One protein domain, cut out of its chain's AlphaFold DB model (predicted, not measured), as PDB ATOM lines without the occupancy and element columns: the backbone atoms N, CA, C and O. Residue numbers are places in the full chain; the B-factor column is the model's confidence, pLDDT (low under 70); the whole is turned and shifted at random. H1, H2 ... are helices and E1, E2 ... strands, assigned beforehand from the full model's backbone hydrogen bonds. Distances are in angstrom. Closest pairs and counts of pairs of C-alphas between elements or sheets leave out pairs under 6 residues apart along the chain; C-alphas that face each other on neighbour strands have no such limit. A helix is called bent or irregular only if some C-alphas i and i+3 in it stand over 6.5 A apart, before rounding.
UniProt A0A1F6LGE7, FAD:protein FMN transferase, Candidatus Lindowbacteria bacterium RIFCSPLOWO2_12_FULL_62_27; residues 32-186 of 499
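What this domain is: This is residues 32 to 186 of the 499 residues of the protein "FAD:protein FMN transferase" of Candidatus Lindowbacteria bacterium RIFCSPLOWO2_12_FULL_62_27 (UniProt A0A1F6LGE7). One long helix, H5, packs on one face of a strongly twisted five-stranded sheet, with H2 packing on H5 away from the sheet and the short helix H1 over the sheet's opposite face. The short helix H4 covers the edge strand E5 on the same face as H5, and a long link of residues 138 to 158 leads from H4 to H5. The 155 printed residues run H1 E1 H2 E2 E3 E4 E5 H3 H4 H5, and the class is mixed, helices and strands. The sheet has the order E1 E2 E3 E4 E5 and is antiparallel throughout. The whole is compact and rounded, with a radius of gyration of the C-alphas of 15.0 A and spans of 43 by 36 by 25 A.

How they stand to each other: H1, residues 32 to 38, is on the sheet; its Ile 38 comes closest to Ala 114 of E5, residues 112 to 119, the C-alphas 7.2 A apart. E1, residues 44 to 51, is the antiparallel neighbour of E2, residues 72 to 80, with N 48 and O 75 at 2.7 A. E2, E3 of residues 83 to 94, E4 of residues 99 to 107 and E5 form a meander, each strand the antiparallel neighbour of the one before. Within hydrogen-bond range are N 76 and O 88 of E2 and E3, 2.7 A, N 106 and O 87 of E4 and E3, 2.7 A, and N 103 and O 116 of E4 and E5, 2.8 A. H3, residues 126 to 129, only grazes the sheet. H4, residues 131 to 137, lies over E5 at a height over the sheet of 7.1 A. H5, residues 159 to 186, is on the same face as H4 and on the opposite face to H1; its closest C-alphas to E3 are those of Ala 164 and Val 93, 5.8 A. H2, residues 54 to 64, is not on the sheet. It touches H5, which touches it with residues 167 to 179 alone, at a steep tilt of 46 degrees, opposite ways; the closest C-alphas are those of Ala 64 and Lys 171, 4.7 A. H1 and H5 are apart. Every O i to N i+4 pair is within hydrogen-bond range in H1 and H2; H5 has 21 of 24, H4 has 1 of 3 with 3 of 4 O i to N i+3 pairs, and H3 is too short for such a pair.

Where its parts are: H1 begins at C-alpha 32, (-25.409, 22.569, 52.651). E1 spans 21.7 A, H2 15.1 A, E2 25.0 A, E3 34.6 A, E4 25.9 A and E5 19.5 A. H5 spans 39.4 A and ends at C-alpha 186, (-44.390, 6.986, 34.788); it is neither bent nor irregular, but only just: C-alphas 178 and 181 are 6.4 A apart.

The domain as a whole: The C-alphas farthest apart are those of Ala 123 and Gln 186, 46.0 A. The printed part has no cut, and H4 to H5 is a long link of 21 residues. The mean pLDDT of the printed part is 78.5; 41 residues are under 70, among them 44 to 54, 67 to 74, 118 to 126 and 182 to 186.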
ATOM      1  N   GLY A  32     -26.051  23.851  52.310       60.78
ATOM      2  CA  GLY A  32     -25.409  22.569  52.651       60.78
ATOM      3  C   GLY A  32     -25.432  22.211  54.150       60.78
ATOM      4  O   GLY A  32     -26.031  21.197  54.516       60.78
ATOM      5  N   PRO A  33     -24.857  23.040  55.047       66.62
ATOM      6  CA  PRO A  33     -24.893  22.791  56.495       66.62
ATOM      7  C   PRO A  33     -26.316  22.678  57.056       66.62
ATOM      8  O   PRO A  33     -26.582  21.917  57.987       66.62
ATOM      9  N   LEU A  34     -27.248  23.430  56.471       73.00
ATOM     10  CA  LEU A  34     -28.649  23.417  56.855       73.00
ATOM     11  C   LEU A  34     -29.336  22.105  56.454       73.00
ATOM     12  O   LEU A  34     -30.056  21.521  57.264       73.00
ATOM     13  N   LEU A  35     -29.079  21.607  55.244       74.44
ATOM     14  CA  LEU A  35     -29.593  20.324  54.770       74.44
ATOM     15  C   LEU A  35     -29.053  19.154  55.590       74.44
ATOM     16  O   LEU A  35     -29.831  18.268  55.931       74.44
ATOM     17  N   ALA A  36     -27.777  19.175  55.982       75.31
ATOM     18  CA  ALA A  36     -27.205  18.174  56.890       75.31
ATOM     19  C   ALA A  36     -27.936  18.128  58.245       75.31
ATOM     20  O   ALA A  36     -28.151  17.054  58.801       75.31
ATOM     21  N   ARG A  37     -28.379  19.282  58.763       85.38
ATOM     22  CA  ARG A  37     -29.189  19.345  59.990       85.38
ATOM     23  C   ARG A  37     -30.626  18.863  59.778       85.38
ATOM     24  O   ARG A  37     -31.202  18.268  60.684       85.38
ATOM     25  N   ILE A  38     -31.221  19.154  58.622       89.38
ATOM     26  CA  ILE A  38     -32.600  18.756  58.302       89.38
ATOM     27  C   ILE A  38     -32.684  17.247  58.026       89.38
ATOM     28  O   ILE A  38     -33.654  16.615  58.450       89.38
ATOM     29  N   TYR A  39     -31.676  16.675  57.366       88.12
ATOM     30  CA  TYR A  39     -31.571  15.259  57.000       88.12
ATOM     31  C   TYR A  39     -30.320  14.616  57.623       88.12
ATOM     32  O   TYR A  39     -29.374  14.290  56.901       88.12
ATOM     33  N   PRO A  40     -30.279  14.421  58.952       89.25
ATOM     34  CA  PRO A  40     -29.145  13.767  59.612       89.25
ATOM     35  C   PRO A  40     -28.927  12.321  59.136       89.25
ATOM     36  O   PRO A  40     -27.833  11.783  59.268       89.25
ATOM     37  N   GLU A  41     -29.958  11.688  58.575       86.38
ATOM     38  CA  GLU A  41     -29.919  10.346  57.992       86.38
ATOM     39  C   GLU A  41     -29.386  10.296  56.550       86.38
ATOM     40  O   GLU A  41     -29.328   9.213  55.957       86.38
ATOM     41  N   ALA A  42     -29.058  11.446  55.955       82.62
ATOM     42  CA  ALA A  42     -28.633  11.515  54.567       82.62
ATOM     43  C   ALA A  42     -27.298  10.788  54.358       82.62
ATOM     44  O   ALA A  42     -26.277  11.144  54.942       82.62
ATOM     45  N   SER A  43     -27.292   9.799  53.469       76.25
ATOM     46  CA  SER A  43     -26.076   9.136  52.993       76.25
ATOM     47  C   SER A  43     -25.433   9.884  51.822       76.25
ATOM     48  O   SER A  43     -24.236   9.743  51.578       76.25
ATOM     49  N   ALA A  44     -26.222  10.671  51.084       69.88
ATOM     50  CA  ALA A  44     -25.788  11.467  49.943       69.88
ATOM     51  C   ALA A  44     -26.796  12.587  49.640       69.88
ATOM     52  O   ALA A  44     -27.993  12.428  49.864       69.88
ATOM     53  N   MET A  45     -26.332  13.699  49.067       69.56
ATOM     54  CA  MET A  45     -27.180  14.786  48.558       69.56
ATOM     55  C   MET A  45     -26.734  15.129  47.139       69.56
ATOM     56  O   MET A  45     -25.543  15.317  46.911       69.56
ATOM     57  N   ARG A  46     -27.656  15.164  46.176       53.00
ATOM     58  CA  ARG A  46     -27.351  15.358  44.752       53.00
ATOM     59  C   ARG A  46     -28.252  16.433  44.174       53.00
ATOM     60  O   ARG A  46     -29.459  16.234  44.128       53.00
ATOM     61  N   GLU A  47     -27.692  17.538  43.696       50.50
ATOM     62  CA  GLU A  47     -28.479  18.447  42.861       50.50
ATOM     63  C   GLU A  47     -28.874  17.751  41.569       50.50
ATOM     64  O   GLU A  47     -28.083  17.044  40.942       50.50
ATOM     65  N   LYS A  48     -30.098  17.999  41.153       54.31
ATOM     66  CA  LYS A  48     -30.677  17.578  39.901       54.31
ATOM     67  C   LYS A  48     -31.381  18.770  39.287       54.31
ATOM     68  O   LYS A  48     -31.857  19.676  39.971       54.31
ATOM     69  N   ILE A  49     -31.454  18.743  37.968       45.66
ATOM     70  CA  ILE A  49     -32.248  19.692  37.211       45.66
ATOM     71  C   ILE A  49     -33.550  18.990  36.852       45.66
ATOM     72  O   ILE A  49     -33.547  17.956  36.182       45.66
ATOM     73  N   LEU A  50     -34.660  19.544  37.317       64.06
ATOM     74  CA  LEU A  50     -35.991  19.153  36.897       64.06
ATOM     75  C   LEU A  50     -36.339  19.938  35.634       64.06
ATOM     76  O   LEU A  50     -36.671  21.114  35.728       64.06
ATOM     77  N   TRP A  51     -36.256  19.295  34.472       54.06
ATOM     78  CA  TRP A  51     -36.708  19.863  33.202       54.06
ATOM     79  C   TRP A  51     -38.219  19.711  33.060       54.06
ATOM     80  O   TRP A  51     -38.771  18.642  33.330       54.06
ATOM     81  N   LEU A  52     -38.882  20.776  32.626       61.00
ATOM     82  CA  LEU A  52     -40.333  20.837  32.505       61.00
ATOM     83  C   LEU A  52     -40.681  21.273  31.086       61.00
ATOM     84  O   LEU A  52     -40.343  22.380  30.668       61.00
ATOM     85  N   ASP A  53     -41.366  20.404  30.346       66.81
ATOM     86  CA  ASP A  53     -41.988  20.788  29.079       66.81
ATOM     87  C   ASP A  53     -43.160  21.761  29.311       66.81
ATOM     88  O   ASP A  53     -43.593  21.996  30.442       66.81
ATOM     89  N   GLU A  54     -43.693  22.349  28.239       68.25
ATOM     90  CA  GLU A  54     -44.779  23.334  28.339       68.25
ATOM     91  C   GLU A  54     -46.031  22.789  29.051       68.25
ATOM     92  O   GLU A  54     -46.717  23.535  29.761       68.25
ATOM     93  N   GLY A  55     -46.318  21.490  28.904       79.75
ATOM     94  CA  GLY A  55     -47.447  20.822  29.548       79.75
ATOM     95  C   GLY A  55     -47.237  20.662  31.053       79.75
ATOM     96  O   GLY A  55     -48.135  20.969  31.843       79.75
ATOM     97  N   ALA A  56     -46.045  20.240  31.467       75.38
ATOM     98  CA  ALA A  56     -45.645  20.144  32.863       75.38
ATOM     99  C   ALA A  56     -45.622  21.530  33.524       75.38
ATOM    100  O   ALA A  56     -46.186  21.708  34.606       75.38
ATOM    101  N   GLN A  57     -45.079  22.547  32.851       74.19
ATOM    102  CA  GLN A  57     -45.115  23.924  33.349       74.19
ATOM    103  C   GLN A  57     -46.565  24.411  33.538       74.19
ATOM    104  O   GLN A  57     -46.896  24.968  34.585       74.19
ATOM    105  N   ALA A  58     -47.472  24.130  32.590       79.56
ATOM    106  CA  ALA A  58     -48.891  24.477  32.717       79.56
ATOM    107  C   ALA A  58     -49.565  23.801  33.922       79.56
ATOM    108  O   ALA A  58     -50.346  24.437  34.639       79.56
ATOM    109  N   GLN A  59     -49.235  22.535  34.187       85.69
ATOM    110  CA  GLN A  59     -49.718  21.828  35.372       85.69
ATOM    111  C   GLN A  59     -49.177  22.442  36.666       85.69
ATOM    112  O   GLN A  59     -49.948  22.607  37.616       85.69
ATOM    113  N   VAL A  60     -47.894  22.826  36.707       85.19
ATOM    114  CA  VAL A  60     -47.303  23.521  37.861       85.19
ATOM    115  C   VAL A  60     -48.007  24.858  38.088       85.19
ATOM    116  O   VAL A  60     -48.430  25.103  39.215       85.19
ATOM    117  N   ARG A  61     -48.250  25.672  37.050       86.50
ATOM    118  CA  ARG A  61     -49.005  26.941  37.165       86.50
ATOM    119  C   ARG A  61     -50.382  26.741  37.791       86.50
ATOM    120  O   ARG A  61     -50.744  27.408  38.765       86.50
ATOM    121  N   ALA A  62     -51.142  25.786  37.258       88.31
ATOM    122  CA  ALA A  62     -52.489  25.485  37.731       88.31
ATOM    123  C   ALA A  62     -52.484  25.001  39.190       88.31
ATOM    124  O   ALA A  62     -53.266  25.478  40.022       88.31
ATOM    125  N   LYS A  63     -51.570  24.085  39.528       88.69
ATOM    126  CA  LYS A  63     -51.450  23.506  40.871       88.69
ATOM    127  C   LYS A  63     -50.920  24.509  41.886       88.69
ATOM    128  O   LYS A  63     -51.531  24.632  42.945       88.69
ATOM    129  N   ALA A  64     -49.875  25.269  41.561       86.06
ATOM    130  CA  ALA A  64     -49.277  26.300  42.412       86.06
ATOM    131  C   ALA A  64     -50.199  27.513  42.609       86.06
ATOM    132  O   ALA A  64     -50.107  28.181  43.640       86.06
ATOM    133  N   ARG A  65     -51.155  27.740  41.688       84.88
ATOM    134  CA  ARG A  65     -51.965  28.976  41.595       84.88
ATOM    135  C   ARG A  65     -51.073  30.219  41.578       84.88
ATOM    136  O   ARG A  65     -51.399  31.245  42.168       84.88
ATOM    137  N   ALA A  66     -49.933  30.079  40.919       73.62
ATOM    138  CA  ALA A  66     -48.917  31.093  40.763       73.62
ATOM    139  C   ALA A  66     -48.333  30.958  39.351       73.62
ATOM    140  O   ALA A  66     -48.339  29.853  38.799       73.62
ATOM    141  N   PRO A  67     -47.842  32.053  38.758       64.12
ATOM    142  CA  PRO A  67     -47.064  31.976  37.530       64.12
ATOM    143  C   PRO A  67     -45.831  31.070  37.724       64.12
ATOM    144  O   PRO A  67     -45.295  30.986  38.833       64.12
ATOM    145  N   PHE A  68     -45.463  30.321  36.684       69.88
ATOM    146  CA  PHE A  68     -44.352  29.373  36.702       69.88
ATOM    147  C   PHE A  68     -44.043  28.900  35.288       69.88
ATOM    148  O   PHE A  68     -44.878  28.267  34.638       69.88
ATOM    149  N   ASP A  69     -42.837  29.176  34.820       49.25
ATOM    150  CA  ASP A  69     -42.481  28.974  33.417       49.25
ATOM    151  C   ASP A  69     -40.973  28.834  33.220       49.25
ATOM    152  O   ASP A  69     -40.417  29.047  32.142       49.25
ATOM    153  N   GLU A  70     -40.302  28.504  34.316       49.78
ATOM    154  CA  GLU A  70     -38.917  28.103  34.276       49.78
ATOM    155  C   GLU A  70     -38.885  26.747  33.549       49.78
ATOM    156  O   GLU A  70     -39.513  25.786  34.010       49.78
ATOM    157  N   PRO A  71     -38.188  26.637  32.400       43.12
ATOM    158  CA  PRO A  71     -38.109  25.378  31.656       43.12
ATOM    159  C   PRO A  71     -37.305  24.322  32.418       43.12
ATOM    160  O   PRO A  71     -37.289  23.148  32.048       43.12
ATOM    161  N   HIS A  72     -36.623  24.747  33.477       55.00
ATOM    162  CA  HIS A  72     -35.948  23.883  34.409       55.00
ATOM    163  C   HIS A  72     -35.844  24.525  35.791       55.00
ATOM    164  O   HIS A  72     -35.706  25.739  35.897       55.00
ATOM    165  N   VAL A  73     -35.851  23.696  36.832       52.69
ATOM    166  CA  VAL A  73     -35.631  24.110  38.224       52.69
ATOM    167  C   VAL A  73     -34.562  23.224  38.837       52.69
ATOM    168  O   VAL A  73     -34.577  22.006  38.649       52.69
ATOM    169  N   SER A  74     -33.636  23.813  39.584       52.94
ATOM    170  CA  SER A  74     -32.664  23.050  40.358       52.94
ATOM    171  C   SER A  74     -33.270  22.582  41.684       52.94
ATOM    172  O   SER A  74     -33.952  23.334  42.383       52.94
ATOM    173  N   TYR A  75     -33.031  21.325  42.039       71.38
ATOM    174  CA  TYR A  75     -33.429  20.757  43.322       71.38
ATOM    175  C   TYR A  75     -32.374  19.775  43.808       71.38
ATOM    176  O   TYR A  75     -31.699  19.138  43.013       71.38
ATOM    177  N   THR A  76     -32.250  19.594  45.111       67.31
ATOM    178  CA  THR A  76     -31.374  18.593  45.711       67.31
ATOM    179  C   THR A  76     -32.184  17.344  46.057       67.31
ATOM    180  O   THR A  76     -33.136  17.422  46.823       67.31
ATOM    181  N   GLU A  77     -31.824  16.180  45.525       83.06
ATOM    182  CA  GLU A  77     -32.299  14.869  45.979       83.06
ATOM    183  C   GLU A  77     -31.431  14.384  47.145       83.06
ATOM    184  O   GLU A  77     -30.204  14.331  47.044       83.06
ATOM    185  N   ILE A  78     -32.060  14.006  48.253       85.31
ATOM    186  CA  ILE A  78     -31.393  13.517  49.457       85.31
ATOM    187  C   ILE A  78     -31.576  12.003  49.522       85.31
ATOM    188  O   ILE A  78     -32.698  11.525  49.665       85.31
ATOM    189  N   ALA A  79     -30.491  11.239  49.440       81.56
ATOM    190  CA  ALA A  79     -30.501   9.790  49.609       81.56
ATOM    191  C   ALA A  79     -30.303   9.409  51.083       81.56
ATOM    192  O   ALA A  79     -29.523  10.038  51.792       81.56
ATOM    193  N   GLY A  80     -30.986   8.357  51.528       84.69
ATOM    194  CA  GLY A  80     -30.814   7.709  52.827       84.69
ATOM    195  C   GLY A  80     -30.488   6.220  52.675       84.69
ATOM    196  O   GLY A  80     -30.283   5.717  51.570       84.69
ATOM    197  N   ALA A  81     -30.454   5.490  53.792       73.56
ATOM    198  CA  ALA A  81     -30.023   4.086  53.841       73.56
ATOM    199  C   ALA A  81     -30.885   3.096  53.018       73.56
ATOM    200  O   ALA A  81     -30.441   1.982  52.760       73.56
ATOM    201  N   GLY A  82     -32.092   3.490  52.594       76.31
ATOM    202  CA  GLY A  82     -33.045   2.629  51.878       76.31
ATOM    203  C   GLY A  82     -33.676   3.245  50.624       76.31
ATOM    204  O   GLY A  82     -34.693   2.738  50.162       76.31
ATOM    205  N   GLY A  83     -33.124   4.340  50.089       84.25
ATOM    206  CA  GLY A  83     -33.685   5.051  48.933       84.25
ATOM    207  C   GLY A  83     -33.618   6.567  49.090       84.25
ATOM    208  O   GLY A  83     -32.773   7.080  49.818       84.25
ATOM    209  N   VAL A  84     -34.502   7.299  48.414       87.88
ATOM    210  CA  VAL A  84     -34.596   8.757  48.581       87.88
ATOM    211  C   VAL A  84     -35.220   9.066  49.946       87.88
ATOM    212  O   VAL A  84     -36.312   8.594  50.249       87.88
ATOM    213  N   ALA A  85     -34.518   9.839  50.773       89.12
ATOM    214  CA  ALA A  85     -34.983  10.358  52.059       89.12
ATOM    215  C   ALA A  85     -35.786  11.662  51.902       89.12
ATOM    216  O   ALA A  85     -36.686  11.940  52.697       89.12
ATOM    217  N   GLY A  86     -35.505  12.451  50.862       92.75
ATOM    218  CA  GLY A  86     -36.248  13.675  50.589       92.75
ATOM    219  C   GLY A  86     -35.729  14.486  49.412       92.75
ATOM    220  O   GLY A  86     -34.845  14.051  48.677       92.75
ATOM    221  N   TYR A  87     -36.289  15.682  49.265       91.00
ATOM    222  CA  TYR A  87     -35.956  16.639  48.210       91.00
ATOM    223  C   TYR A  87     -35.864  18.044  48.798       91.00
ATOM    224  O   TYR A  87     -36.642  18.373  49.687       91.00
ATOM    225  N   ALA A  88     -34.971  18.894  48.311       83.50
ATOM    226  CA  ALA A  88     -34.872  20.278  48.753       83.50
ATOM    227  C   ALA A  88     -34.770  21.245  47.579       83.50
ATOM    228  O   ALA A  88     -34.146  20.947  46.569       83.50
ATOM    229  N   PHE A  89     -35.374  22.415  47.730       86.38
ATOM    230  CA  PHE A  89     -35.395  23.462  46.717       86.38
ATOM    231  C   PHE A  89     -34.939  24.767  47.350       86.38
ATOM    232  O   PHE A  89     -35.405  25.108  48.438       86.38
ATOM    233  N   VAL A  90     -34.059  25.492  46.665       74.75
ATOM    234  CA  VAL A  90     -33.713  26.876  46.999       74.75
ATOM    235  C   VAL A  90     -34.339  27.770  45.949       74.75
ATOM    236  O   VAL A  90     -34.132  27.564  44.757       74.75
ATOM    237  N   ASP A  91     -35.116  28.742  46.395       73.56
ATOM    238  CA  ASP A  91     -35.914  29.576  45.510       73.56
ATOM    239  C   ASP A  91     -36.018  31.006  46.053       73.56
ATOM    240  O   ASP A  91     -35.780  31.269  47.237       73.56
ATOM    241  N   ASP A  92     -36.367  31.939  45.171       72.31
ATOM    242  CA  ASP A  92     -36.552  33.348  45.500       72.31
ATOM    243  C   ASP A  92     -38.027  33.732  45.356       72.31
ATOM    244  O   ASP A  92     -38.661  33.490  44.329       72.31
ATOM    245  N   VAL A  93     -38.561  34.425  46.359       72.94
ATOM    246  CA  VAL A  93     -39.863  35.094  46.258       72.94
ATOM    247  C   VAL A  93     -39.723  36.585  46.500       72.94
ATOM    248  O   VAL A  93     -38.911  37.041  47.305       72.94
ATOM    249  N   LYS A  94     -40.549  37.363  45.802       72.00
ATOM    250  CA  LYS A  94     -40.582  38.811  45.958       72.00
ATOM    251  C   LYS A  94     -41.265  39.181  47.279       72.00
ATOM    252  O   LYS A  94     -42.438  38.864  47.470       72.00
ATOM    253  N   GLY A  95     -40.530  39.830  48.180       73.06
ATOM    254  CA  GLY A  95     -41.076  40.481  49.370       73.06
ATOM    255  C   GLY A  95     -41.715  41.837  49.040       73.06
ATOM    256  O   GLY A  95     -42.097  42.095  47.898       73.06
ATOM    257  N   LEU A  96     -41.848  42.718  50.032       65.69
ATOM    258  CA  LEU A  96     -42.363  44.075  49.825       65.69
ATOM    259  C   LEU A  96     -41.456  44.907  48.895       65.69
ATOM    260  O   LEU A  96     -41.950  45.596  48.001       65.69
ATOM    261  N   HIS A  97     -40.139  44.836  49.079       50.53
ATOM    262  CA  HIS A  97     -39.160  45.635  48.339       50.53
ATOM    263  C   HIS A  97     -37.965  44.822  47.837       50.53
ATOM    264  O   HIS A  97     -37.412  45.167  46.795       50.53
ATOM    265  N   GLU A  98     -37.629  43.697  48.464       62.88
ATOM    266  CA  GLU A  98     -36.445  42.888  48.151       62.88
ATOM    267  C   GLU A  98     -36.799  41.426  47.863       62.88
ATOM    268  O   GLU A  98     -37.937  40.990  48.034       62.88
ATOM    269  N   MET A  99     -35.828  40.654  47.375       60.72
ATOM    270  CA  MET A  99     -35.990  39.203  47.242       60.72
ATOM    271  C   MET A  99     -35.757  38.506  48.582       60.72
ATOM    272  O   MET A  99     -34.778  38.788  49.285       60.72
ATOM    273  N   ILE A 100     -36.624  37.548  48.887       66.75
ATOM    274  CA  ILE A 100     -36.486  36.621  50.003       66.75
ATOM    275  C   ILE A 100     -36.037  35.285  49.424       66.75
ATOM    276  O   ILE A 100     -36.787  34.643  48.689       66.75
ATOM    277  N   THR A 101     -34.822  34.871  49.769       71.44
ATOM    278  CA  THR A 101     -34.284  33.571  49.363       71.44
ATOM    279  C   THR A 101     -34.622  32.564  50.454       71.44
ATOM    280  O   THR A 101     -34.289  32.783  51.626       71.44
ATOM    281  N   TYR A 102     -35.288  31.473  50.098       81.38
ATOM    282  CA  TYR A 102     -35.755  30.462  51.042       81.38
ATOM    283  C   TYR A 102     -35.435  29.054  50.545       81.38
ATOM    284  O   TYR A 102     -35.260  28.814  49.354       81.38
ATOM    285  N   LEU A 103     -35.342  28.128  51.492       84.50
ATOM    286  CA  LEU A 103     -35.182  26.704  51.262       84.50
ATOM    287  C   LEU A 103     -36.458  25.990  51.696       84.50
ATOM    288  O   LEU A 103     -36.926  26.183  52.819       84.50
ATOM    289  N   ALA A 104     -37.002  25.151  50.823       93.00
ATOM    290  CA  ALA A 104     -38.100  24.246  51.129       93.00
ATOM    291  C   ALA A 104     -37.601  22.803  51.021       93.00
ATOM    292  O   ALA A 104     -37.257  22.329  49.940       93.00
ATOM    293  N   ALA A 105     -37.551  22.120  52.161       93.31
ATOM    294  CA  ALA A 105     -37.168  20.724  52.291       93.31
ATOM    295  C   ALA A 105     -38.426  19.858  52.408       93.31
ATOM    296  O   ALA A 105     -39.313  20.149  53.212       93.31
ATOM    297  N   LEU A 106     -38.490  18.785  51.630       97.31
ATOM    298  CA  LEU A 106     -39.588  17.831  51.536       97.31
ATOM    299  C   LEU A 106     -39.116  16.436  51.959       97.31
ATOM    300  O   LEU A 106     -37.985  16.036  51.675       97.31
ATOM    301  N   ASN A 107     -39.982  15.664  52.601       95.81
ATOM    302  CA  ASN A 107     -39.775  14.228  52.751       95.81
ATOM    303  C   ASN A 107     -39.935  13.527  51.395       95.81
ATOM    304  O   ASN A 107     -40.457  14.096  50.433       95.81
ATOM    305  N   SER A 108     -39.508  12.268  51.322       92.19
ATOM    306  CA  SER A 108     -39.608  11.447  50.111       92.19
ATOM    307  C   SER A 108     -41.034  11.231  49.605       92.19
ATOM    308  O   SER A 108     -41.219  10.878  48.446       92.19
ATOM    309  N   ASP A 109     -42.037  11.467  50.451       92.00
ATOM    310  CA  ASP A 109     -43.449  11.393  50.103       92.00
ATOM    311  C   ASP A 109     -44.046  12.730  49.628       92.00
ATOM    312  O   ASP A 109     -45.208  12.752  49.221       92.00
ATOM    313  N   GLY A 110     -43.286  13.830  49.661       92.00
ATOM    314  CA  GLY A 110     -43.735  15.167  49.264       92.00
ATOM    315  C   GLY A 110     -44.292  16.043  50.379       92.00
ATOM    316  O   GLY A 110     -44.688  17.175  50.105       92.00
ATOM    317  N   THR A 111     -44.344  15.566  51.625       96.81
ATOM    318  CA  THR A 111     -44.681  16.433  52.768       96.81
ATOM    319  C   THR A 111     -43.553  17.411  53.050       96.81
ATOM    320  O   THR A 111     -42.378  17.050  52.981       96.81
ATOM    321  N   VAL A 112     -43.878  18.647  53.423       97.62
ATOM    322  CA  VAL A 112     -42.863  19.616  53.852       97.62
ATOM    323  C   VAL A 112     -42.199  19.128  55.140       97.62
ATOM    324  O   VAL A 112     -42.845  18.986  56.176       97.62
ATOM    325  N   ARG A 113     -40.886  18.925  55.093       96.81
ATOM    326  CA  ARG A 113     -40.053  18.604  56.254       96.81
ATOM    327  C   ARG A 113     -39.598  19.864  56.980       96.81
ATOM    328  O   ARG A 113     -39.655  19.916  58.204       96.81
ATOM    329  N   ALA A 114     -39.166  20.879  56.234       96.19
ATOM    330  CA  ALA A 114     -38.746  22.162  56.789       96.19
ATOM    331  C   ALA A 114     -38.849  23.293  55.757       96.19
ATOM    332  O   ALA A 114     -38.744  23.071  54.553       96.19
ATOM    333  N   VAL A 115     -39.006  24.519  56.253       94.50
ATOM    334  CA  VAL A 115     -38.855  25.751  55.473       94.50
ATOM    335  C   VAL A 115     -37.876  26.648  56.212       94.50
ATOM    336  O   VAL A 115     -38.018  26.865  57.415       94.50
ATOM    337  N   GLU A 116     -36.885  27.170  55.507       87.44
ATOM    338  CA  GLU A 116     -35.817  27.988  56.074       87.44
ATOM    339  C   GLU A 116     -35.648  29.256  55.240       87.44
ATOM    340  O   GLU A 116     -35.722  29.221  54.018       87.44
ATOM    341  N   ILE A 117     -35.435  30.395  55.894       83.19
ATOM    342  CA  ILE A 117     -35.196  31.666  55.204       83.19
ATOM    343  C   ILE A 117     -33.685  31.857  55.146       83.19
ATOM    344  O   ILE A 117     -33.069  32.113  56.177       83.19
ATOM    345  N   LEU A 118     -33.104  31.700  53.957       68.38
ATOM    346  CA  LEU A 118     -31.658  31.766  53.749       68.38
ATOM    347  C   LEU A 118     -31.165  33.208  53.705       68.38
ATOM    348  O   LEU A 118     -30.114  33.509  54.257       68.38
ATOM    349  N   ALA A 119     -31.926  34.097  53.061       62.03
ATOM    350  CA  ALA A 119     -31.626  35.519  53.000       62.03
ATOM    351  C   ALA A 119     -32.913  36.346  53.058       62.03
ATOM    352  O   ALA A 119     -33.873  36.094  52.330       62.03
ATOM    353  N   TYR A 120     -32.905  37.371  53.906       65.56
ATOM    354  CA  TYR A 120     -33.995  38.331  54.043       65.56
ATOM    355  C   TYR A 120     -33.400  39.723  54.174       65.56
ATOM    356  O   TYR A 120     -32.603  39.967  55.086       65.56
ATOM    357  N   ARG A 121     -33.781  40.602  53.253       57.16
ATOM    358  CA  ARG A 121     -33.093  41.871  52.999       57.16
ATOM    359  C   ARG A 121     -33.995  43.086  53.250       57.16
ATOM    360  O   ARG A 121     -33.636  44.193  52.879       57.16
ATOM    361  N   GLU A 122     -35.158  42.885  53.872       60.66
ATOM    362  CA  GLU A 122     -36.131  43.949  54.151       60.66
ATOM    363  C   GLU A 122     -36.033  44.448  55.594       60.66
ATOM    364  O   GLU A 122     -35.702  43.691  56.507       60.66
ATOM    365  N   ALA A 123     -36.364  45.728  55.791       43.38
ATOM    366  CA  ALA A 123     -36.349  46.374  57.103       43.38
ATOM    367  C   ALA A 123     -37.481  45.898  58.034       43.38
ATOM    368  O   ALA A 123     -37.336  45.946  59.253       43.38
ATOM    369  N   TYR A 124     -38.601  45.431  57.471       56.34
ATOM    370  CA  TYR A 124     -39.795  45.014  58.208       56.34
ATOM    371  C   TYR A 124     -40.277  43.663  57.704       56.34
ATOM    372  O   TYR A 124     -40.283  43.446  56.499       56.34
ATOM    373  N   GLY A 125     -40.719  42.797  58.618       58.88
ATOM    374  CA  GLY A 125     -41.216  41.459  58.302       58.88
ATOM    375  C   GLY A 125     -40.218  40.324  58.545       58.88
ATOM    376  O   GLY A 125     -40.493  39.177  58.188       58.88
ATOM    377  N   PHE A 126     -39.084  40.613  59.193       62.69
ATOM    378  CA  PHE A 126     -38.047  39.641  59.561       62.69
ATOM    379  C   PHE A 126     -38.579  38.464  60.391       62.69
ATOM    380  O   PHE A 126     -37.955  37.402  60.433       62.69
ATOM    381  N   GLU A 127     -39.734  38.624  61.029       75.00
ATOM    382  CA  GLU A 127     -40.401  37.627  61.854       75.00
ATOM    383  C   GLU A 127     -40.758  36.352  61.079       75.00
ATOM    384  O   GLU A 127     -40.972  35.311  61.705       75.00
ATOM    385  N   ILE A 128     -40.775  36.385  59.738       77.81
ATOM    386  CA  ILE A 128     -40.908  35.169  58.919       77.81
ATOM    387  C   ILE A 128     -39.710  34.215  59.072       77.81
ATOM    388  O   ILE A 128     -39.825  33.025  58.782       77.81
ATOM    389  N   LYS A 129     -38.562  34.692  59.573       76.31
ATOM    390  CA  LYS A 129     -37.428  33.830  59.948       76.31
ATOM    391  C   LYS A 129     -37.729  32.995  61.181       76.31
ATOM    392  O   LYS A 129     -37.096  31.960  61.381       76.31
ATOM    393  N   HIS A 130     -38.645  33.454  62.031       83.25
ATOM    394  CA  HIS A 130     -38.882  32.813  63.311       83.25
ATOM    395  C   HIS A 130     -39.472  31.427  63.082       83.25
ATOM    396  O   HIS A 130     -40.416  31.238  62.311       83.25
ATOM    397  N   GLU A 131     -38.958  30.459  63.829       84.75
ATOM    398  CA  GLU A 131     -39.366  29.065  63.726       84.75
ATOM    399  C   GLU A 131     -40.887  28.876  63.864       84.75
ATOM    400  O   GLU A 131     -41.475  28.076  63.139       84.75
ATOM    401  N   ARG A 132     -41.542  29.685  64.711       87.44
ATOM    402  CA  ARG A 132     -43.005  29.695  64.888       87.44
ATOM    403  C   ARG A 132     -43.781  29.856  63.579       87.44
ATOM    404  O   ARG A 132     -44.849  29.275  63.437       87.44
ATOM    405  N   PHE A 133     -43.267  30.659  62.647       91.12
ATOM    406  CA  PHE A 133     -43.910  30.892  61.361       91.12
ATOM    407  C   PHE A 133     -43.645  29.725  60.416       91.12
ATOM    408  O   PHE A 133     -44.577  29.177  59.835       91.12
ATOM    409  N   ARG A 134     -42.376  29.315  60.317       93.69
ATOM    410  CA  ARG A 134     -41.904  28.290  59.377       93.69
ATOM    411  C   ARG A 134     -42.455  26.897  59.693       93.69
ATOM    412  O   ARG A 134     -42.791  26.149  58.780       93.69
ATOM    413  N   ARG A 135     -42.639  26.567  60.978       93.00
ATOM    414  CA  ARG A 135     -43.237  25.290  61.412       93.00
ATOM    415  C   ARG A 135     -44.689  25.107  60.955       93.00
ATOM    416  O   ARG A 135     -45.150  23.975  60.919       93.00
ATOM    417  N   GLN A 136     -45.396  26.171  60.555       95.56
ATOM    418  CA  GLN A 136     -46.769  26.066  60.033       95.56
ATOM    419  C   GLN A 136     -46.853  25.320  58.695       95.56
ATOM    420  O   GLN A 136     -47.928  24.845  58.334       95.56
ATOM    421  N   PHE A 137     -45.744  25.229  57.955       96.31
ATOM    422  CA  PHE A 137     -45.685  24.493  56.695       96.31
ATOM    423  C   PHE A 137     -45.394  23.004  56.895       96.31
ATOM    424  O   PHE A 137     -45.749  22.214  56.028       96.31
ATOM    425  N   VAL A 138     -44.776  22.616  58.015       96.19
ATOM    426  CA  VAL A 138     -44.310  21.243  58.260       96.19
ATOM    427  C   VAL A 138     -45.482  20.259  58.231       96.19
ATOM    428  O   VAL A 138     -46.525  20.495  58.835       96.19
ATOM    429  N   GLY A 139     -45.300  19.155  57.510       95.44
ATOM    430  CA  GLY A 139     -46.295  18.103  57.310       95.44
ATOM    431  C   GLY A 139     -47.299  18.369  56.187       95.44
ATOM    432  O   GLY A 139     -47.967  17.428  55.770       95.44
ATOM    433  N   LYS A 140     -47.392  19.599  55.658       96.12
ATOM    434  CA  LYS A 140     -48.325  19.922  54.569       96.12
ATOM    435  C   LYS A 140     -47.877  19.325  53.231       96.12
ATOM    436  O   LYS A 140     -46.679  19.228  52.958       96.12
ATOM    437  N   ARG A 141     -48.844  18.983  52.383       94.75
ATOM    438  CA  ARG A 141     -48.717  18.580  50.974       94.75
ATOM    439  C   ARG A 141     -49.409  19.594  50.065       94.75
ATOM    440  O   ARG A 141     -49.993  20.570  50.534       94.75
ATOM    441  N   LEU A 142     -49.355  19.375  48.752       92.62
ATOM    442  CA  LEU A 142     -49.991  20.261  47.772       92.62
ATOM    443  C   LEU A 142     -51.517  20.367  47.962       92.62
ATOM    444  O   LEU A 142     -52.104  21.417  47.679       92.62
ATOM    445  N   GLU A 143     -52.149  19.278  48.400       91.50
ATOM    446  CA  GLU A 143     -53.591  19.177  48.638       91.50
ATOM    447  C   GLU A 143     -54.021  19.912  49.910       91.50
ATOM    448  O   GLU A 143     -55.172  20.344  50.011       91.50
ATOM    449  N   ASP A 144     -53.098  20.090  50.858       92.00
ATOM    450  CA  ASP A 144     -53.375  20.789  52.100       92.00
ATOM    451  C   ASP A 144     -53.541  22.294  51.859       92.00
ATOM    452  O   ASP A 144     -52.873  22.900  51.011       92.00
ATOM    453  N   PRO A 145     -54.420  22.957  52.624       86.94
ATOM    454  CA  PRO A 145     -54.656  24.373  52.442       86.94
ATOM    455  C   PRO A 145     -53.486  25.194  53.037       86.94
ATOM    456  O   PRO A 145     -52.985  24.925  54.137       86.94
ATOM    457  N   ILE A 146     -53.007  26.180  52.263       89.56
ATOM    458  CA  ILE A 146     -51.862  27.071  52.575       89.56
ATOM    459  C   ILE A 146     -52.254  28.540  52.331       89.56
ATOM    460  O   ILE A 146     -51.532  29.305  51.691       89.56
ATOM    461  N   ARG A 147     -53.451  28.952  52.757       84.44
ATOM    462  CA  ARG A 147     -53.903  30.342  52.608       84.44
ATOM    463  C   ARG A 147     -53.543  31.145  53.848       84.44
ATOM    464  O   ARG A 147     -53.903  30.785  54.969       84.44
ATOM    465  N   VAL A 148     -52.858  32.266  53.652       86.62
ATOM    466  CA  VAL A 148     -52.560  33.203  54.740       86.62
ATOM    467  C   VAL A 148     -53.856  33.778  55.309       86.62
ATOM    468  O   VAL A 148     -54.760  34.147  54.566       86.62
ATOM    469  N   GLY A 149     -53.947  33.849  56.637       82.81
ATOM    470  CA  GLY A 149     -55.127  34.331  57.358       82.81
ATOM    471  C   GLY A 149     -56.211  33.272  57.582       82.81
ATOM    472  O   GLY A 149     -57.095  33.501  58.400       82.81
ATOM    473  N   ALA A 150     -56.114  32.113  56.924       82.38
ATOM    474  CA  ALA A 150     -56.974  30.957  57.171       82.38
ATOM    475  C   ALA A 150     -56.164  29.779  57.735       82.38
ATOM    476  O   ALA A 150     -56.389  29.359  58.867       82.38
ATOM    477  N   ASP A 151     -55.169  29.306  56.981       87.56
ATOM    478  CA  ASP A 151     -54.383  28.106  57.300       87.56
ATOM    479  C   ASP A 151     -52.978  28.436  57.802       87.56
ATOM    480  O   ASP A 151     -52.404  27.703  58.606       87.56
ATOM    481  N   ILE A 152     -52.414  29.539  57.306       90.75
ATOM    482  CA  ILE A 152     -51.130  30.080  57.746       90.75
ATOM    483  C   ILE A 152     -51.419  31.360  58.518       90.75
ATOM    484  O   ILE A 152     -51.955  32.327  57.966       90.75
ATOM    485  N   ARG A 153     -51.068  31.387  59.804       86.56
ATOM    486  CA  ARG A 153     -51.192  32.592  60.626       86.56
ATOM    487  C   ARG A 153     -50.313  33.672  60.027       86.56
ATOM    488  O   ARG A 153     -49.105  33.492  59.864       86.56
ATOM    489  N   ASN A 154     -50.958  34.783  59.709       85.75
ATOM    490  CA  ASN A 154     -50.274  35.966  59.246       85.75
ATOM    491  C   ASN A 154     -49.429  36.565  60.376       85.75
ATOM    492  O   ASN A 154     -49.789  36.459  61.551       85.75
ATOM    493  N   ILE A 155     -48.341  37.239  60.018       82.25
ATOM    494  CA  ILE A 155     -47.589  38.059  60.960       82.25
ATOM    495  C   ILE A 155     -47.950  39.522  60.707       82.25
ATOM    496  O   ILE A 155     -47.821  40.020  59.588       82.25
ATOM    497  N   ALA A 156     -48.421  40.211  61.750       71.56
ATOM    498  CA  ALA A 156     -48.717  41.638  61.679       71.56
ATOM    499  C   ALA A 156     -47.464  42.412  61.238       71.56
ATOM    500  O   ALA A 156     -46.381  42.174  61.758       71.56
ATOM    501  N   GLY A 157     -47.604  43.294  60.246       70.81
ATOM    502  CA  GLY A 157     -46.472  44.016  59.650       70.81
ATOM    503  C   GLY A 157     -45.651  43.222  58.621       70.81
ATOM    504  O   GLY A 157     -44.857  43.826  57.910       70.81
ATOM    505  N   ALA A 158     -45.885  41.912  58.457       79.31
ATOM    506  CA  ALA A 158     -45.179  41.057  57.492       79.31
ATOM    507  C   ALA A 158     -46.122  40.364  56.491       79.31
ATOM    508  O   ALA A 158     -45.779  39.320  55.931       79.31
ATOM    509  N   THR A 159     -47.320  40.912  56.254       80.06
ATOM    510  CA  THR A 159     -48.356  40.274  55.420       80.06
ATOM    511  C   THR A 159     -47.864  39.929  54.017       80.06
ATOM    512  O   THR A 159     -48.152  38.844  53.514       80.06
ATOM    513  N   ILE A 160     -47.090  40.812  53.387       77.75
ATOM    514  CA  ILE A 160     -46.573  40.590  52.029       77.75
ATOM    515  C   ILE A 160     -45.535  39.465  52.026       77.75
ATOM    516  O   ILE A 160     -45.692  38.499  51.287       77.75
ATOM    517  N   SER A 161     -44.549  39.525  52.924       81.69
ATOM    518  CA  SER A 161     -43.539  38.470  53.105       81.69
ATOM    519  C   SER A 161     -44.168  37.106  53.437       81.69
ATOM    520  O   SER A 161     -43.760  36.072  52.908       81.69
ATOM    521  N   THR A 162     -45.215  37.099  54.268       87.69
ATOM    522  CA  THR A 162     -45.957  35.889  54.654       87.69
ATOM    523  C   THR A 162     -46.674  35.263  53.452       87.69
ATOM    524  O   THR A 162     -46.607  34.046  53.254       87.69
ATOM    525  N   ASN A 163     -47.324  36.082  52.617       86.06
ATOM    526  CA  ASN A 163     -47.971  35.626  51.382       86.06
ATOM    527  C   ASN A 163     -46.954  35.153  50.339       86.06
ATOM    528  O   ASN A 163     -47.182  34.125  49.700       86.06
ATOM    529  N   ALA A 164     -45.830  35.856  50.201       83.38
ATOM    530  CA  ALA A 164     -44.755  35.501  49.282       83.38
ATOM    531  C   ALA A 164     -44.195  34.107  49.599       83.38
ATOM    532  O   ALA A 164     -44.212  33.234  48.735       83.38
ATOM    533  N   ILE A 165     -43.806  33.852  50.855       91.06
ATOM    534  CA  ILE A 165     -43.297  32.535  51.271       91.06
ATOM    535  C   ILE A 165     -44.362  31.446  51.145       91.06
ATOM    536  O   ILE A 165     -44.065  30.369  50.640       91.06
ATOM    537  N   SER A 166     -45.612  31.716  51.531       92.31
ATOM    538  CA  SER A 166     -46.697  30.731  51.380       92.31
ATOM    539  C   SER A 166     -46.929  30.349  49.912       92.31
ATOM    540  O   SER A 166     -47.152  29.180  49.599       92.31
ATOM    541  N   THR A 167     -46.821  31.323  49.005       89.44
ATOM    542  CA  THR A 167     -46.916  31.104  47.555       89.44
ATOM    543  C   THR A 167     -45.722  30.304  47.037       89.44
ATOM    544  O   THR A 167     -45.912  29.346  46.292       89.44
ATOM    545  N   GLY A 168     -44.508  30.645  47.479       88.06
ATOM    546  CA  GLY A 168     -43.283  29.914  47.155       88.06
ATOM    547  C   GLY A 168     -43.337  28.450  47.595       88.06
ATOM    548  O   GLY A 168     -43.192  27.550  46.774       88.06
ATOM    549  N   VAL A 169     -43.669  28.178  48.859       94.56
ATOM    550  CA  VAL A 169     -43.803  26.801  49.371       94.56
ATOM    551  C   VAL A 169     -44.836  26.010  48.565       94.56
ATOM    552  O   VAL A 169     -44.597  24.855  48.208       94.56
ATOM    553  N   ARG A 170     -45.962  26.632  48.199       94.81
ATOM    554  CA  ARG A 170     -46.975  25.995  47.350       94.81
ATOM    555  C   ARG A 170     -46.471  25.718  45.927       94.81
ATOM    556  O   ARG A 170     -46.830  24.685  45.362       94.81
ATOM    557  N   LYS A 171     -45.628  26.594  45.365       93.19
ATOM    558  CA  LYS A 171     -44.919  26.375  44.091       93.19
ATOM    559  C   LYS A 171     -44.006  25.151  44.178       93.19
ATOM    560  O   LYS A 171     -44.090  24.285  43.314       93.19
ATOM    561  N   ILE A 172     -43.217  25.029  45.245       94.12
ATOM    562  CA  ILE A 172     -42.329  23.876  45.460       94.12
ATOM    563  C   ILE A 172     -43.113  22.562  45.575       94.12
ATOM    564  O   ILE A 172     -42.750  21.567  44.952       94.12
ATOM    565  N   LEU A 173     -44.234  22.557  46.297       96.12
ATOM    566  CA  LEU A 173     -45.105  21.380  46.386       96.12
ATOM    567  C   LEU A 173     -45.702  20.986  45.025       96.12
ATOM    568  O   LEU A 173     -45.819  19.801  44.715       96.12
ATOM    569  N   ALA A 174     -46.042  21.966  44.185       94.19
ATOM    570  CA  ALA A 174     -46.504  21.710  42.823       94.19
ATOM    571  C   ALA A 174     -45.388  21.149  41.925       94.19
ATOM    572  O   ALA A 174     -45.646  20.219  41.162       94.19
ATOM    573  N   LEU A 175     -44.162  21.669  42.044       89.06
ATOM    574  CA  LEU A 175     -42.982  21.163  41.334       89.06
ATOM    575  C   LEU A 175     -42.670  19.716  41.707       89.06
ATOM    576  O   LEU A 175     -42.397  18.902  40.828       89.06
ATOM    577  N   TYR A 176     -42.768  19.377  42.991       93.75
ATOM    578  CA  TYR A 176     -42.619  18.001  43.446       93.75
ATOM    579  C   TYR A 176     -43.681  17.078  42.834       93.75
ATOM    580  O   TYR A 176     -43.335  16.051  42.254       93.75
ATOM    581  N   GLU A 177     -44.965  17.438  42.917       93.19
ATOM    582  CA  GLU A 177     -46.055  16.591  42.413       93.19
ATOM    583  C   GLU A 177     -45.989  16.385  40.895       93.19
ATOM    584  O   GLU A 177     -46.131  15.259  40.420       93.19
ATOM    585  N   VAL A 178     -45.766  17.456  40.130       89.75
ATOM    586  CA  VAL A 178     -45.743  17.385  38.662       89.75
ATOM    587  C   VAL A 178     -44.434  16.794  38.157       89.75
ATOM    588  O   VAL A 178     -44.440  15.929  37.287       89.75
ATOM    589  N   GLY A 179     -43.314  17.276  38.689       81.50
ATOM    590  CA  GLY A 179     -41.999  16.993  38.142       81.50
ATOM    591  C   GLY A 179     -41.328  15.768  38.740       81.50
ATOM    592  O   GLY A 179     -40.796  14.955  38.003       81.50
ATOM    593  N   ILE A 180     -41.349  15.608  40.061       84.00
ATOM    594  CA  ILE A 180     -40.598  14.531  40.727       84.00
ATOM    595  C   ILE A 180     -41.465  13.280  40.869       84.00
ATOM    596  O   ILE A 180     -41.131  12.216  40.354       84.00
ATOM    597  N   LYS A 181     -42.616  13.400  41.530       84.25
ATOM    598  CA  LYS A 181     -43.527  12.273  41.753       84.25
ATOM    599  C   LYS A 181     -44.139  11.776  40.445       84.25
ATOM    600  O   LYS A 181     -44.188  10.566  40.240       84.25
ATOM    601  N   GLY A 182     -44.526  12.691  39.550       66.81
ATOM    602  CA  GLY A 182     -45.031  12.368  38.212       66.81
ATOM    603  C   GLY A 182     -44.088  11.454  37.417       66.81
ATOM    604  O   GLY A 182     -44.538  10.444  36.873       66.81
ATOM    605  N   MET A 183     -42.779  11.738  37.444       59.62
ATOM    606  CA  MET A 183     -41.738  10.906  36.820       59.62
ATOM    607  C   MET A 183     -41.630   9.515  37.457       59.62
ATOM    608  O   MET A 183     -41.557   8.512  36.747       59.62
ATOM    609  N   VAL A 184     -41.680   9.429  38.791       49.59
ATOM    610  CA  VAL A 184     -41.608   8.149  39.523       49.59
ATOM    611  C   VAL A 184     -42.799   7.243  39.190       49.59
ATOM    612  O   VAL A 184     -42.628   6.034  39.053       49.59
ATOM    613  N   THR A 185     -43.993   7.808  38.995       42.81
ATOM    614  CA  THR A 185     -45.185   7.047  38.574       42.81
ATOM    615  C   THR A 185     -45.196   6.635  37.100       42.81
ATOM    616  O   THR A 185     -45.893   5.681  36.765       42.81
ATOM    617  N   GLN A 186     -44.448   7.314  36.222       36.28
ATOM    618  CA  GLN A 186     -44.390   6.986  34.788       36.28
ATOM    619  C   GLN A 186     -43.221   6.072  34.391       36.28
ATOM    620  O   GLN A 186     -43.209   5.572  33.269       36.28
TER     621      GLN A 186